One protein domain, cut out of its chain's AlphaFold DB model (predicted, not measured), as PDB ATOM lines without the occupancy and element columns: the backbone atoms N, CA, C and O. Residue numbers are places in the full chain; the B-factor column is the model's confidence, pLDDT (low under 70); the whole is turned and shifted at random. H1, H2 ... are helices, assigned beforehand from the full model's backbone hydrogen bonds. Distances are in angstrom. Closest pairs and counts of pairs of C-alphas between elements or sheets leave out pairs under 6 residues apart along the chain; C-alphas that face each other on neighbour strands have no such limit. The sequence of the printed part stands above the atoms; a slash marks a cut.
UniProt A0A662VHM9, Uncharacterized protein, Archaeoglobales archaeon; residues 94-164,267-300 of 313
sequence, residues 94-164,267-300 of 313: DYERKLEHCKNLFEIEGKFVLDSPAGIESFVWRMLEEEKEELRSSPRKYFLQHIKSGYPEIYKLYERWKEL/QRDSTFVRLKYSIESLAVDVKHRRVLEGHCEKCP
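Overview. This is residues 94 to 164 and 267 to 300 of the 313 residues of an uncharacterized protein of Archaeoglobales archaeon (UniProt A0A662VHM9). One long helix, H5, runs along one side of the domain, with H4 packed on its first part and H1 meeting its last part, while H3 joins H1 to H4 across from H5, making a ring of four helices in contact. H2 crosses H5, and the unnamed last stretch, residues 288 to 300, folds back from H5 toward the beginning of H1. The printed part has 105 residues, with five named helices in the order H1, H2, H3, H4, H5 and no named strand, and its class is all helix. It is compact, with a radius of gyration of the C-alphas of 13.0 A and spans of 41 by 30 by 26 A.

Arrangement. H5, residues 267 to 287, is the hub, touching three other helices. H4, residues 152 to 164, touches it, running opposite ways at a steep tilt of 36 degrees, only just past shallow; their closest C-alphas, of Leu 164 and Arg 268, are 5.5 A apart. H2, residues 119 to 126, touches residues 275 to 280 of H5 at a steep tilt of 56 degrees, opposite ways, with the C-alphas of Ile 120 and Glu 280 closest at 6.5 A. H1, residues 94 to 105, touches H5 with residues 99 to 103 alone, opposite ways at a shallow tilt of 34 degrees, only just short of steep; the closest C-alphas, of Lys 103 and Val 286, are 6.4 A apart. H3, residues 139 to 150, touches H1 at a steep tilt of 63 degrees, with the C-alphas of Leu 105 and Pro 139 closest at 5.1 A. H3 also touches H4, with the C-alphas of Lys 148 and Tyr 155 closest at 5.3 A and a steep tilt of 57 degrees. H3 and H5 are apart, and H2 and H3 are only just apart, at 8.1 A. The helix packing is mostly crossed, lines at a steep angle rather than side by side. In H1, H2, H3, H4 and H5 every O i to N i+4 pair is within hydrogen-bond range.

Along the chain. H5 spans 30.2 A from C-alpha 267 at (-53.293, 22.892, 1.962) to C-alpha 287 at (-36.653, 46.871, 9.522). H4 measures 18.2 A, H1 16.8 A, H3 16.4 A and H2 10.3 A from first to last C-alpha. H1 begins at C-alpha 94, at (-21.258, 43.896, 17.078). Residues 107 to 108 pair with residues 111 to 112, antiparallel, in the stretch between H1 and H2.

Size, cuts and confidence. The C-alphas of Asp 94 and Gln 267 are the two farthest apart, at 41.2 A, while those of Asp 94 and Pro 300 are 7.5 A apart. Residues 165 to 266 are not printed, and C-alphas 164 and 267 are 7.5 A apart across this cut. The links H1 to H2 and H2 to H3 are long, and the link H3 to H4 is tight. Mean pLDDT of the printed part is 87.2; residues 130 to 137 are under 70.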
ATOM      1  N   ASP A  94     -20.892  45.297  17.325       80.56
ATOM      2  CA  ASP A  94     -21.258  43.896  17.078       80.56
ATOM      3  C   ASP A  94     -22.760  43.741  16.826       80.56
ATOM      4  O   ASP A  94     -23.174  42.956  15.967       80.56
ATOM      5  N   TYR A  95     -23.578  44.541  17.518       82.62
ATOM      6  CA  TYR A  95     -25.016  44.599  17.266       82.62
ATOM      7  C   TYR A  95     -25.309  45.122  15.860       82.62
ATOM      8  O   TYR A  95     -26.066  44.494  15.121       82.62
ATOM      9  N   GLU A  96     -24.674  46.229  15.460       87.12
ATOM     10  CA  GLU A  96     -24.845  46.788  14.115       87.12
ATOM     11  C   GLU A  96     -24.399  45.802  13.031       87.12
ATOM     12  O   GLU A  96     -25.115  45.613  12.049       87.12
ATOM     13  N   ARG A  97     -23.282  45.088  13.234       89.00
ATOM     14  CA  ARG A  97     -22.840  44.020  12.320       89.00
ATOM     15  C   ARG A  97     -23.861  42.888  12.217       89.00
ATOM     16  O   ARG A  97     -24.133  42.416  11.115       89.00
ATOM     17  N   LYS A  98     -24.441  42.446  13.340       88.75
ATOM     18  CA  LYS A  98     -25.480  41.403  13.333       88.75
ATOM     19  C   LYS A  98     -26.761  41.894  12.663       88.75
ATOM     20  O   LYS A  98     -27.382  41.132  11.923       88.75
ATOM     21  N   LEU A  99     -27.160  43.139  12.902       90.12
ATOM     22  CA  LEU A  99     -28.328  43.741  12.270       90.12
ATOM     23  C   LEU A  99     -28.147  43.850  10.759       90.12
ATOM     24  O   LEU A  99     -29.050  43.469  10.021       90.12
ATOM     25  N   GLU A 100     -26.981  44.301  10.306       92.12
ATOM     26  CA  GLU A 100     -26.664  44.377   8.883       92.12
ATOM     27  C   GLU A 100     -26.653  42.993   8.232       92.12
ATOM     28  O   GLU A 100     -27.281  42.793   7.197       92.12
ATOM     29  N   HIS A 101     -26.057  41.998   8.899       92.31
ATOM     30  CA  HIS A 101     -26.163  40.602   8.473       92.31
ATOM     31  C   HIS A 101     -27.627  40.178   8.304       92.31
ATOM     32  O   HIS A 101     -27.978  39.640   7.262       92.31
ATOM     33  N   CYS A 102     -28.494  40.460   9.284       92.38
ATOM     34  CA  CYS A 102     -29.915  40.111   9.208       92.38
ATOM     35  C   CYS A 102     -30.646  40.831   8.067       92.38
ATOM     36  O   CYS A 102     -31.497  40.215   7.432       92.38
ATOM     37  N   LYS A 103     -30.324  42.101   7.781       92.25
ATOM     38  CA  LYS A 103     -30.896  42.812   6.627       92.25
ATOM     39  C   LYS A 103     -30.510  42.139   5.316       92.25
ATOM     40  O   LYS A 103     -31.396  41.868   4.517       92.25
ATOM     41  N   ASN A 104     -29.236  41.779   5.158       91.31
ATOM     42  CA  ASN A 104     -28.727  41.118   3.953       91.31
ATOM     43  C   ASN A 104     -29.407  39.762   3.692       91.31
ATOM     44  O   ASN A 104     -29.507  39.330   2.545       91.31
ATOM     45  N   LEU A 105     -29.909  39.083   4.733       91.62
ATOM     46  CA  LEU A 105     -30.703  37.855   4.572       91.62
ATOM     47  C   LEU A 105     -32.065  38.104   3.910       91.62
ATOM     48  O   LEU A 105     -32.623  37.185   3.320       91.62
ATOM     49  N   PHE A 106     -32.586  39.324   4.016       90.69
ATOM     50  CA  PHE A 106     -33.866  39.788   3.485       90.69
ATOM     51  C   PHE A 106     -33.700  40.659   2.232       90.69
ATOM     52  O   PHE A 106     -34.620  41.385   1.856       90.69
ATOM     53  N   GLU A 107     -32.539  40.617   1.584       87.56
ATOM     54  CA  GLU A 107     -32.297  41.357   0.352       87.56
ATOM     55  C   GLU A 107     -32.464  40.482  -0.890       87.56
ATOM     56  O   GLU A 107     -31.972  39.354  -0.981       87.56
ATOM     57  N   ILE A 108     -33.138  41.046  -1.889       77.88
ATOM     58  CA  ILE A 108     -33.234  40.513  -3.242       77.88
ATOM     59  C   ILE A 108     -32.713  41.582  -4.192       77.88
ATOM     60  O   ILE A 108     -33.268  42.675  -4.249       77.88
ATOM     61  N   GLU A 109     -31.658  41.264  -4.951       79.12
ATOM     62  CA  GLU A 109     -31.105  42.168  -5.977       79.12
ATOM     63  C   GLU A 109     -30.762  43.563  -5.409       79.12
ATOM     64  O   GLU A 109     -30.980  44.591  -6.047       79.12
ATOM     65  N   GLY A 110     -30.246  43.591  -4.171       77.94
ATOM     66  CA  GLY A 110     -29.866  44.818  -3.462       77.94
ATOM     67  C   GLY A 110     -31.042  45.645  -2.932       77.94
ATOM     68  O   GLY A 110     -30.857  46.810  -2.590       77.94
ATOM     69  N   LYS A 111     -32.254  45.080  -2.892       83.94
ATOM     70  CA  LYS A 111     -33.444  45.714  -2.310       83.94
ATOM     71  C   LYS A 111     -33.983  44.889  -1.160       83.94
ATOM     72  O   LYS A 111     -34.058  43.663  -1.253       83.94
ATOM     73  N   PHE A 112     -34.421  45.562  -0.105       84.25
ATOM     74  CA  PHE A 112     -35.050  44.893   1.020       84.25
ATOM     75  C   PHE A 112     -36.438  44.385   0.605       84.25
ATOM     76  O   PHE A 112     -37.192  45.078  -0.080       84.25
ATOM     77  N   VAL A 113     -36.812  43.173   1.018       85.62
ATOM     78  CA  VAL A 113     -38.055  42.514   0.565       85.62
ATOM     79  C   VAL A 113     -39.340  43.302   0.833       85.62
ATOM     80  O   VAL A 113     -40.310  43.133   0.098       85.62
ATOM     81  N   LEU A 114     -39.356  44.178   1.844       86.38
ATOM     82  CA  LEU A 114     -40.513  45.028   2.162       86.38
ATOM     83  C   LEU A 114     -40.607  46.303   1.312       86.38
ATOM     84  O   LEU A 114     -41.551  47.073   1.485       86.38
ATOM     85  N   ASP A 115     -39.661  46.547   0.407       85.50
ATOM     86  CA  ASP A 115     -39.684  47.728  -0.463       85.50
ATOM     87  C   ASP A 115     -40.598  47.534  -1.686       85.50
ATOM     88  O   ASP A 115     -40.825  48.472  -2.452       85.50
ATOM     89  N   SER A 116     -41.161  46.334  -1.877       84.19
ATOM     90  CA  SER A 116     -42.166  46.066  -2.908       84.19
ATOM     91  C   SER A 116     -43.255  45.100  -2.417       84.19
ATOM     92  O   SER A 116     -42.934  44.136  -1.722       84.19
ATOM     93  N   PRO A 117     -44.530  45.277  -2.822       75.00
ATOM     94  CA  PRO A 117     -45.616  44.368  -2.435       75.00
ATOM     95  C   PRO A 117     -45.389  42.903  -2.847       75.00
ATOM     96  O   PRO A 117     -45.828  41.986  -2.160       75.00
ATOM     97  N   ALA A 118     -44.683  42.677  -3.961       85.94
ATOM     98  CA  ALA A 118     -44.344  41.343  -4.461       85.94
ATOM     99  C   ALA A 118     -43.042  40.774  -3.861       85.94
ATOM    100  O   ALA A 118     -42.724  39.607  -4.085       85.94
ATOM    101  N   GLY A 119     -42.280  41.575  -3.107       87.75
ATOM    102  CA  GLY A 119     -40.931  41.227  -2.659       87.75
ATOM    103  C   GLY A 119     -40.909  40.044  -1.698       87.75
ATOM    104  O   GLY A 119     -40.135  39.114  -1.903       87.75
ATOM    105  N   ILE A 120     -41.808  40.026  -0.709       89.69
ATOM    106  CA  ILE A 120     -41.939  38.900   0.230       89.69
ATOM    107  C   ILE A 120     -42.374  37.626  -0.492       89.69
ATOM    108  O   ILE A 120     -41.832  36.557  -0.249       89.69
ATOM    109  N   GLU A 121     -43.342  37.726  -1.397       89.75
ATOM    110  CA  GLU A 121     -43.818  36.566  -2.146       89.75
ATOM    111  C   GLU A 121     -42.706  35.960  -3.000       89.75
ATOM    112  O   GLU A 121     -42.438  34.762  -2.906       89.75
ATOM    113  N   SER A 122     -41.993  36.802  -3.752       88.25
ATOM    114  CA  SER A 122     -40.817  36.379  -4.507       88.25
ATOM    115  C   SER A 122     -39.757  35.766  -3.595       88.25
ATOM    116  O   SER A 122     -39.195  34.734  -3.949       88.25
ATOM    117  N   PHE A 123     -39.520  36.345  -2.413       89.94
ATOM    118  CA  PHE A 123     -38.573  35.831  -1.426       89.94
ATOM    119  C   PHE A 123     -38.904  34.412  -0.972       89.94
ATOM    120  O   PHE A 123     -38.022  33.557  -1.003       89.94
ATOM    121  N   VAL A 124     -40.159  34.139  -0.605       89.62
ATOM    122  CA  VAL A 124     -40.574  32.802  -0.154       89.62
ATOM    123  C   VAL A 124     -40.415  31.771  -1.271       89.62
ATOM    124  O   VAL A 124     -39.836  30.713  -1.038       89.62
ATOM    125  N   TRP A 125     -40.835  32.085  -2.501       88.44
ATOM    126  CA  TRP A 125     -40.627  31.201  -3.660       88.44
ATOM    127  C   TRP A 125     -39.146  30.907  -3.915       88.44
ATOM    128  O   TRP A 125     -38.744  29.764  -4.126       88.44
ATOM    129  N   ARG A 126     -38.318  31.940  -3.793       86.81
ATOM    130  CA  ARG A 126     -36.865  31.888  -3.937       86.81
ATOM    131  C   ARG A 126     -36.163  31.034  -2.870       86.81
ATOM    132  O   ARG A 126     -35.024  30.629  -3.100       86.81
ATOM    133  N   MET A 127     -36.805  30.713  -1.742       86.12
ATOM    134  CA  MET A 127     -36.256  29.782  -0.736       86.12
ATOM    135  C   MET A 127     -36.220  28.317  -1.213       86.12
ATOM    136  O   MET A 127     -35.581  27.487  -0.571       86.12
ATOM    137  N   LEU A 128     -36.905  27.973  -2.310       78.75
ATOM    138  CA  LEU A 128     -36.887  26.622  -2.892       78.75
ATOM    139  C   LEU A 128     -35.760  26.409  -3.907       78.75
ATOM    140  O   LEU A 128     -35.370  25.275  -4.167       78.75
ATOM    141  N   GLU A 129     -35.236  27.484  -4.497       72.31
ATOM    142  CA  GLU A 129     -34.261  27.418  -5.597       72.31
ATOM    143  C   GLU A 129     -32.885  26.870  -5.158       72.31
ATOM    144  O   GLU A 129     -32.063  26.508  -5.997       72.31
ATOM    145  N   GLU A 130     -32.635  26.769  -3.851       60.38
ATOM    146  CA  GLU A 130     -31.310  26.559  -3.251       60.38
ATOM    147  C   GLU A 130     -30.844  25.101  -3.135       60.38
ATOM    148  O   GLU A 130     -29.720  24.856  -2.699       60.38
ATOM    149  N   GLU A 131     -31.656  24.124  -3.551       54.31
ATOM    150  CA  GLU A 131     -31.196  22.729  -3.662       54.31
ATOM    151  C   GLU A 131     -30.415  22.455  -4.955       54.31
ATOM    152  O   GLU A 131     -29.790  21.404  -5.085       54.31
ATOM    153  N   LYS A 132     -30.390  23.401  -5.904       59.44
ATOM    154  CA  LYS A 132     -29.482  23.320  -7.051       59.44
ATOM    155  C   LYS A 132     -28.079  23.721  -6.592       59.44
ATOM    156  O   LYS A 132     -27.851  24.824  -6.104       59.44
ATOM    157  N   GLU A 133     -27.148  22.788  -6.748       49.75
ATOM    158  CA  GLU A 133     -25.830  22.688  -6.104       49.75
ATOM    159  C   GLU A 133     -24.886  23.904  -6.255       49.75
ATOM    160  O   GLU A 133     -23.886  24.019  -5.543       49.75
ATOM    161  N   GLU A 134     -25.231  24.860  -7.117       53.12
ATOM    162  CA  GLU A 134     -24.466  26.073  -7.423       53.12
ATOM    163  C   GLU A 134     -24.707  27.238  -6.436       53.12
ATOM    164  O   GLU A 134     -23.968  28.221  -6.447       53.12
ATOM    165  N   LEU A 135     -25.684  27.135  -5.524       53.94
ATOM    166  CA  LEU A 135     -26.078  28.225  -4.611       53.94
ATOM    167  C   LEU A 135     -25.536  28.096  -3.174       53.94
ATOM    168  O   LEU A 135     -26.031  28.751  -2.262       53.94
ATOM    169  N   ARG A 136     -24.462  27.324  -2.945       54.19
ATOM    170  CA  ARG A 136     -23.889  27.044  -1.601       54.19
ATOM    171  C   ARG A 136     -23.520  28.278  -0.747       54.19
ATOM    172  O   ARG A 136     -23.295  28.123   0.456       54.19
ATOM    173  N   SER A 137     -23.484  29.473  -1.341       61.16
ATOM    174  CA  SER A 137     -23.138  30.751  -0.700       61.16
ATOM    175  C   SER A 137     -24.264  31.793  -0.708       61.16
ATOM    176  O   SER A 137     -24.002  32.949  -0.363       61.16
ATOM    177  N   SER A 138     -25.485  31.432  -1.106       73.19
ATOM    178  CA  SER A 138     -26.597  32.378  -1.198       73.19
ATOM    179  C   SER A 138     -27.028  32.899   0.188       73.19
ATOM    180  O   SER A 138     -26.994  32.165   1.180       73.19
ATOM    181  N   PRO A 139     -27.480  34.165   0.287       76.25
ATOM    182  CA  PRO A 139     -28.059  34.721   1.512       76.25
ATOM    183  C   PRO A 139     -29.200  33.884   2.112       76.25
ATOM    184  O   PRO A 139     -29.385  33.882   3.327       76.25
ATOM    185  N   ARG A 140     -29.941  33.124   1.298       80.94
ATOM    186  CA  ARG A 140     -31.140  32.403   1.751       80.94
ATOM    187  C   ARG A 140     -30.817  31.049   2.405       80.94
ATOM    188  O   ARG A 140     -31.509  30.688   3.357       80.94
ATOM    189  N   LYS A 141     -29.662  30.428   2.107       85.62
ATOM    190  CA  LYS A 141     -29.120  29.302   2.899       85.62
ATOM    191  C   LYS A 141     -28.954  29.726   4.356       85.62
ATOM    192  O   LYS A 141     -29.343  29.019   5.286       85.62
ATOM    193  N   TYR A 142     -28.373  30.907   4.556       89.56
ATOM    194  CA  TYR A 142     -28.161  31.472   5.884       89.56
ATOM    195  C   TYR A 142     -29.476  31.884   6.535       89.56
ATOM    196  O   TYR A 142     -29.645  31.662   7.732       89.56
ATOM    197  N   PHE A 143     -30.426  32.404   5.757       92.69
ATOM    198  CA  PHE A 143     -31.772  32.673   6.244       92.69
ATOM    199  C   PHE A 143     -32.440  31.400   6.781       92.69
ATOM    200  O   PHE A 143     -32.905  31.391   7.917       92.69
ATOM    201  N   LEU A 144     -32.406  30.293   6.037       92.12
ATOM    202  CA  LEU A 144     -32.952  29.013   6.493       92.12
ATOM    203  C   LEU A 144     -32.266  28.499   7.765       92.12
ATOM    204  O   LEU A 144     -32.952  27.991   8.649       92.12
ATOM    205  N   GLN A 145     -30.947  28.677   7.917       91.75
ATOM    206  CA  GLN A 145     -30.251  28.359   9.176       91.75
ATOM    207  C   GLN A 145     -30.763  29.215  10.350       91.75
ATOM    208  O   GLN A 145     -31.008  28.681  11.437       91.75
ATOM    209  N   HIS A 146     -30.996  30.515  10.127       93.00
ATOM    210  CA  HIS A 146     -31.598  31.419  11.116       93.00
ATOM    211  C   HIS A 146     -33.002  30.968  11.516       93.00
ATOM    212  O   HIS A 146     -33.300  30.846  12.702       93.00
ATOM    213  N   ILE A 147     -33.852  30.663  10.537       94.81
ATOM    214  CA  ILE A 147     -35.213  30.190  10.789       94.81
ATOM    215  C   ILE A 147     -35.198  28.850  11.532       94.81
ATOM    216  O   ILE A 147     -35.896  28.693  12.529       94.81
ATOM    217  N   LYS A 148     -34.339  27.911  11.128       94.00
ATOM    218  CA  LYS A 148     -34.212  26.593  11.766       94.00
ATOM    219  C   LYS A 148     -33.781  26.666  13.230       94.00
ATOM    220  O   LYS A 148     -34.274  25.895  14.047       94.00
ATOM    221  N   SER A 149     -32.850  27.560  13.556       93.06
ATOM    222  CA  SER A 149     -32.267  27.662  14.900       93.06
ATOM    223  C   SER A 149     -33.038  28.592  15.842       93.06
ATOM    224  O   SER A 149     -33.106  28.308  17.035       93.06
ATOM    225  N   GLY A 150     -33.619  29.681  15.328       91.62
ATOM    226  CA  GLY A 150     -34.318  30.693  16.130       91.62
ATOM    227  C   GLY A 150     -35.843  30.636  16.057       91.62
ATOM    228  O   GLY A 150     -36.510  31.093  16.977       91.62
ATOM    229  N   TYR A 151     -36.411  30.060  14.994       93.19
ATOM    230  CA  TYR A 151     -37.849  30.121  14.703       93.19
ATOM    231  C   TYR A 151     -38.398  28.759  14.237       93.19
ATOM    232  O   TYR A 151     -38.893  28.635  13.111       93.19
ATOM    233  N   PRO A 152     -38.345  27.719  15.091       94.38
ATOM    234  CA  PRO A 152     -38.658  26.343  14.698       94.38
ATOM    235  C   PRO A 152     -40.071  26.173  14.124       94.38
ATOM    236  O   PRO A 152     -40.268  25.357  13.229       94.38
ATOM    237  N   GLU A 153     -41.052  26.956  14.578       95.38
ATOM    238  CA  GLU A 153     -42.415  26.904  14.032       95.38
ATOM    239  C   GLU A 153     -42.499  27.436  12.593       95.38
ATOM    240  O   GLU A 153     -43.204  26.866  11.762       95.38
ATOM    241  N   ILE A 154     -41.723  28.473  12.255       96.06
ATOM    242  CA  ILE A 154     -41.624  28.989  10.880       96.06
ATOM    243  C   ILE A 154     -40.868  27.984  10.003       96.06
ATOM    244  O   ILE A 154     -41.261  27.736   8.864       96.06
ATOM    245  N   TYR A 155     -39.827  27.343  10.546       96.38
ATOM    246  CA  TYR A 155     -39.094  26.297   9.832       96.38
ATOM    247  C   TYR A 155     -39.984  25.093   9.491       96.38
ATOM    248  O   TYR A 155     -39.957  24.611   8.362       96.38
ATOM    249  N   LYS A 156     -40.833  24.644  10.426       97.56
ATOM    250  CA  LYS A 156     -41.817  23.577  10.173       97.56
ATOM    251  C   LYS A 156     -42.805  23.947   9.064       97.56
ATOM    252  O   LYS A 156     -43.145  23.088   8.256       97.56
ATOM    253  N   LEU A 157     -43.258  25.206   9.004       97.00
ATOM    254  CA  LEU A 157     -44.115  25.681   7.909       97.00
ATOM    255  C   LEU A 157     -43.402  25.591   6.557       97.00
ATOM    256  O   LEU A 157     -44.013  25.161   5.583       97.00
ATOM    257  N   TYR A 158     -42.121  25.964   6.505       96.06
ATOM    258  CA  TYR A 158     -41.304  25.840   5.298       96.06
ATOM    259  C   TYR A 158     -41.150  24.381   4.847       96.06
ATOM    260  O   TYR A 158     -41.441  24.080   3.691       96.06
ATOM    261  N   GLU A 159     -40.762  23.474   5.750       96.00
ATOM    262  CA  GLU A 159     -40.616  22.045   5.431       96.00
ATOM    263  C   GLU A 159     -41.942  21.451   4.939       96.00
ATOM    264  O   GLU A 159     -41.987  20.845   3.869       96.00
ATOM    265  N   ARG A 160     -43.055  21.720   5.639       97.25
ATOM    266  CA  ARG A 160     -44.372  21.219   5.220       97.25
ATOM    267  C   ARG A 160     -44.806  21.785   3.870       97.25
ATOM    268  O   ARG A 160     -45.356  21.055   3.052       97.25
ATOM    269  N   TRP A 161     -44.585  23.075   3.624       96.50
ATOM    270  CA  TRP A 161     -44.910  23.691   2.337       96.50
ATOM    271  C   TRP A 161     -44.108  23.066   1.188       96.50
ATOM    272  O   TRP A 161     -44.663  22.792   0.125       96.50
ATOM    273  N   LYS A 162     -42.824  22.776   1.421       94.69
ATOM    274  CA  LYS A 162     -41.946  22.097   0.462       94.69
ATOM    275  C   LYS A 162     -42.388  20.661   0.169       94.69
ATOM    276  O   LYS A 162     -42.367  20.249  -0.988       94.69
ATOM    277  N   GLU A 163     -42.791  19.901   1.185       96.38
ATOM    278  CA  GLU A 163     -43.376  18.564   1.004       96.38
ATOM    279  C   GLU A 163     -44.670  18.628   0.188       96.38
ATOM    280  O   GLU A 163     -44.811  17.916  -0.804       96.38
ATOM    281  N   LEU A 164     -45.569  19.553   0.543       97.19
ATOM    282  CA  LEU A 164     -46.837  19.761  -0.154       97.19
ATOM    283  C   LEU A 164     -46.647  20.098  -1.634       97.19
ATOM    284  O   LEU A 164     -47.454  19.673  -2.449       97.19
ATOM    285  N   GLN A 267     -54.223  23.031   0.836       97.88
ATOM    286  CA  GLN A 267     -53.293  22.892   1.962       97.88
ATOM    287  C   GLN A 267     -51.962  23.601   1.693       97.88
ATOM    288  O   GLN A 267     -51.454  24.309   2.573       97.88
ATOM    289  N   ARG A 268     -51.408  23.449   0.484       97.56
ATOM    290  CA  ARG A 268     -50.199  24.150   0.039       97.56
ATOM    291  C   ARG A 268     -50.389  25.658   0.149       97.56
ATOM    292  O   ARG A 268     -49.549  26.315   0.757       97.56
ATOM    293  N   ASP A 269     -51.489  26.189  -0.379       95.50
ATOM    294  CA  ASP A 269     -51.761  27.631  -0.397       95.50
ATOM    295  C   ASP A 269     -51.968  28.198   0.999       95.50
ATOM    296  O   ASP A 269     -51.386  29.226   1.348       95.50
ATOM    297  N   SER A 270     -52.718  27.495   1.847       96.44
ATOM    298  CA  SER A 270     -52.875  27.882   3.249       96.44
ATOM    299  C   SER A 270     -51.528  27.907   3.985       96.44
ATOM    300  O   SER A 270     -51.222  28.862   4.706       96.44
ATOM    301  N   THR A 271     -50.685  26.892   3.771       96.38
ATOM    302  CA  THR A 271     -49.353  26.814   4.389       96.38
ATOM    303  C   THR A 271     -48.434  27.917   3.867       96.38
ATOM    304  O   THR A 271     -47.763  28.575   4.663       96.38
ATOM    305  N   PHE A 272     -48.463  28.184   2.559       95.94
ATOM    306  CA  PHE A 272     -47.720  29.269   1.925       95.94
ATOM    307  C   PHE A 272     -48.096  30.631   2.505       95.94
ATOM    308  O   PHE A 272     -47.218  31.395   2.895       95.94
ATOM    309  N   VAL A 273     -49.394  30.928   2.629       93.75
ATOM    310  CA  VAL A 273     -49.878  32.193   3.197       93.75
ATOM    311  C   VAL A 273     -49.391  32.371   4.638       93.75
ATOM    312  O   VAL A 273     -48.890  33.436   4.998       93.75
ATOM    313  N   ARG A 274     -49.463  31.320   5.466       95.31
ATOM    314  CA  ARG A 274     -48.957  31.359   6.850       95.31
ATOM    315  C   ARG A 274     -47.447  31.583   6.908       95.31
ATOM    316  O   ARG A 274     -46.978  32.380   7.721       95.31
ATOM    317  N   LEU A 275     -46.694  30.897   6.052       95.38
ATOM    318  CA  LEU A 275     -45.247  31.059   5.939       95.38
ATOM    319  C   LEU A 275     -44.886  32.486   5.503       95.38
ATOM    320  O   LEU A 275     -44.059  33.127   6.150       95.38
ATOM    321  N   LYS A 276     -45.564  33.004   4.472       94.88
ATOM    322  CA  LYS A 276     -45.415  34.365   3.937       94.88
ATOM    323  C   LYS A 276     -45.572  35.414   5.033       94.88
ATOM    324  O   LYS A 276     -44.654  36.202   5.239       94.88
ATOM    325  N   TYR A 277     -46.675  35.379   5.781       92.94
ATOM    326  CA  TYR A 277     -46.910  36.332   6.869       92.94
ATOM    327  C   TYR A 277     -45.908  36.194   8.019       92.94
ATOM    328  O   TYR A 277     -45.501  37.191   8.612       92.94
ATOM    329  N   SER A 278     -45.473  34.970   8.324       93.94
ATOM    330  CA  SER A 278     -44.467  34.744   9.368       93.94
ATOM    331  C   SER A 278     -43.118  35.359   8.985       93.94
ATOM    332  O   SER A 278     -42.485  36.034   9.793       93.94
ATOM    333  N   ILE A 279     -42.698  35.175   7.732       94.88
ATOM    334  CA  ILE A 279     -41.470  35.761   7.187       94.88
ATOM    335  C   ILE A 279     -41.588  37.285   7.079       94.88
ATOM    336  O   ILE A 279     -40.643  37.994   7.417       94.88
ATOM    337  N   GLU A 280     -42.748  37.799   6.666       92.88
ATOM    338  CA  GLU A 280     -43.032  39.236   6.632       92.88
ATOM    339  C   GLU A 280     -42.886  39.875   8.016       92.88
ATOM    340  O   GLU A 280     -42.220  40.900   8.146       92.88
ATOM    341  N   SER A 281     -43.420  39.237   9.063       92.25
ATOM    342  CA  SER A 281     -43.263  39.705  10.444       92.25
ATOM    343  C   SER A 281     -41.790  39.812  10.850       92.25
ATOM    344  O   SER A 281     -41.384  40.816  11.433       92.25
ATOM    345  N   LEU A 282     -40.967  38.818  10.500       94.00
ATOM    346  CA  LEU A 282     -39.528  38.860  10.773       94.00
ATOM    347  C   LEU A 282     -38.817  39.972   9.992       94.00
ATOM    348  O   LEU A 282     -37.941  40.649  10.533       94.00
ATOM    349  N   ALA A 283     -39.202  40.200   8.734       92.88
ATOM    350  CA  ALA A 283     -38.662  41.299   7.938       92.88
ATOM    351  C   ALA A 283     -39.023  42.665   8.553       92.88
ATOM    352  O   ALA A 283     -38.193  43.577   8.573       92.88
ATOM    353  N   VAL A 284     -40.238  42.806   9.097       88.19
ATOM    354  CA  VAL A 284     -40.686  44.008   9.819       88.19
ATOM    355  C   VAL A 284     -39.850  44.221  11.083       88.19
ATOM    356  O   VAL A 284     -39.372  45.334  11.312       88.19
ATOM    357  N   ASP A 285     -39.594  43.171  11.865       87.25
ATOM    358  CA  ASP A 285     -38.723  43.247  13.043       87.25
ATOM    359  C   ASP A 285     -37.307  43.729  12.673       87.25
ATOM    360  O   ASP A 285     -36.793  44.678  13.281       87.25
ATOM    361  N   VAL A 286     -36.707  43.163  11.620       90.94
ATOM    362  CA  VAL A 286     -35.389  43.590  11.115       90.94
ATOM    363  C   VAL A 286     -35.406  45.042  10.639       90.94
ATOM    364  O   VAL A 286     -34.508  45.815  10.992       90.94
ATOM    365  N   LYS A 287     -36.459  45.469   9.931       87.88
ATOM    366  CA  LYS A 287     -36.653  46.871   9.522       87.88
ATOM    367  C   LYS A 287     -36.739  47.816  10.726       87.88
ATOM    368  O   LYS A 287     -36.220  48.930  10.676       87.88
ATOM    369  N   HIS A 288     -37.304  47.360  11.842       87.06
ATOM    370  CA  HIS A 288     -37.344  48.086  13.116       87.06
ATOM    371  C   HIS A 288     -36.084  47.911  13.983       87.06
ATOM    372  O   HIS A 288     -36.061  48.283  15.167       87.06
ATOM    373  N   ARG A 289     -34.990  47.453  13.366       88.69
ATOM    374  CA  ARG A 289     -33.673  47.260  13.977       88.69
ATOM    375  C   ARG A 289     -33.673  46.203  15.080       88.69
ATOM    376  O   ARG A 289     -32.964  46.388  16.066       88.69
ATOM    377  N   ARG A 290     -34.468  45.138  14.958       84.62
ATOM    378  CA  ARG A 290     -34.370  43.936  15.800       84.62
ATOM    379  C   ARG A 290     -33.649  42.843  15.020       84.62
ATOM    380  O   ARG A 290     -34.011  42.541  13.892       84.62
ATOM    381  N   VAL A 291     -32.602  42.276  15.603       89.56
ATOM    382  CA  VAL A 291     -31.872  41.166  14.979       89.56
ATOM    383  C   VAL A 291     -32.697  39.884  15.029       89.56
ATOM    384  O   VAL A 291     -33.458  39.678  15.973       89.56
ATOM    385  N   LEU A 292     -32.494  38.995  14.058       90.81
ATOM    386  CA  LEU A 292     -33.020  37.638  14.150       90.81
ATOM    387  C   LEU A 292     -32.385  36.900  15.342       90.81
ATOM    388  O   LEU A 292     -31.190  37.048  15.640       90.81
ATOM    389  N   GLU A 293     -33.203  36.104  16.028       88.19
ATOM    390  CA  GLU A 293     -32.782  35.293  17.175       88.19
ATOM    391  C   GLU A 293     -31.907  34.110  16.750       88.19
ATOM    392  O   GLU A 293     -31.017  33.707  17.495       88.19
ATOM    393  N   GLY A 294     -32.124  33.604  15.535       89.44
ATOM    394  CA  GLY A 294     -31.373  32.498  14.962       89.44
ATOM    395  C   GLY A 294     -29.894  32.786  14.707       89.44
ATOM    396  O   GLY A 294     -29.378  33.903  14.857       89.44
ATOM    397  N   HIS A 295     -29.198  31.730  14.300       90.44
ATOM    398  CA  HIS A 295     -27.783  31.739  13.961       90.44
ATOM    399  C   HIS A 295     -27.530  31.011  12.641       90.44
ATOM    400  O   HIS A 295     -28.248  30.090  12.256       90.44
ATOM    401  N   CYS A 296     -26.465  31.420  11.960       91.56
ATOM    402  CA  CYS A 296     -25.948  30.757  10.773       91.56
ATOM    403  C   CYS A 296     -24.418  30.758  10.801       91.56
ATOM    404  O   CYS A 296     -23.815  31.554  11.520       91.56
ATOM    405  N   GLU A 297     -23.789  29.934   9.969       88.50
ATOM    406  CA  GLU A 297     -22.323  29.830   9.870       88.50
ATOM    407  C   GLU A 297     -21.625  31.148   9.472       88.50
ATOM    408  O   GLU A 297     -20.441  31.318   9.744       88.50
ATOM    409  N   LYS A 298     -22.351  32.097   8.860       89.00
ATOM    410  CA  LYS A 298     -21.859  33.444   8.518       89.00
ATOM    411  C   LYS A 298     -22.223  34.528   9.531       89.00
ATOM    412  O   LYS A 298     -21.946  35.699   9.282       89.00
ATOM    413  N   CYS A 299     -22.858  34.178  10.650       87.56
ATOM    414  CA  CYS A 299     -23.117  35.173  11.679       87.56
ATOM    415  C   CYS A 299     -21.790  35.777  12.148       87.56
ATOM    416  O   CYS A 299     -20.837  35.026  12.368       87.56
ATOM    417  N   PRO A 300     -21.718  37.109  12.337       82.12
ATOM    418  CA  PRO A 300     -20.562  37.693  12.991       82.12
ATOM    419  C   PRO A 300     -20.366  37.001  14.350       82.12
ATOM    420  O   PRO A 300     -21.365  36.619  14.972       82.12
TER     421      PRO A 300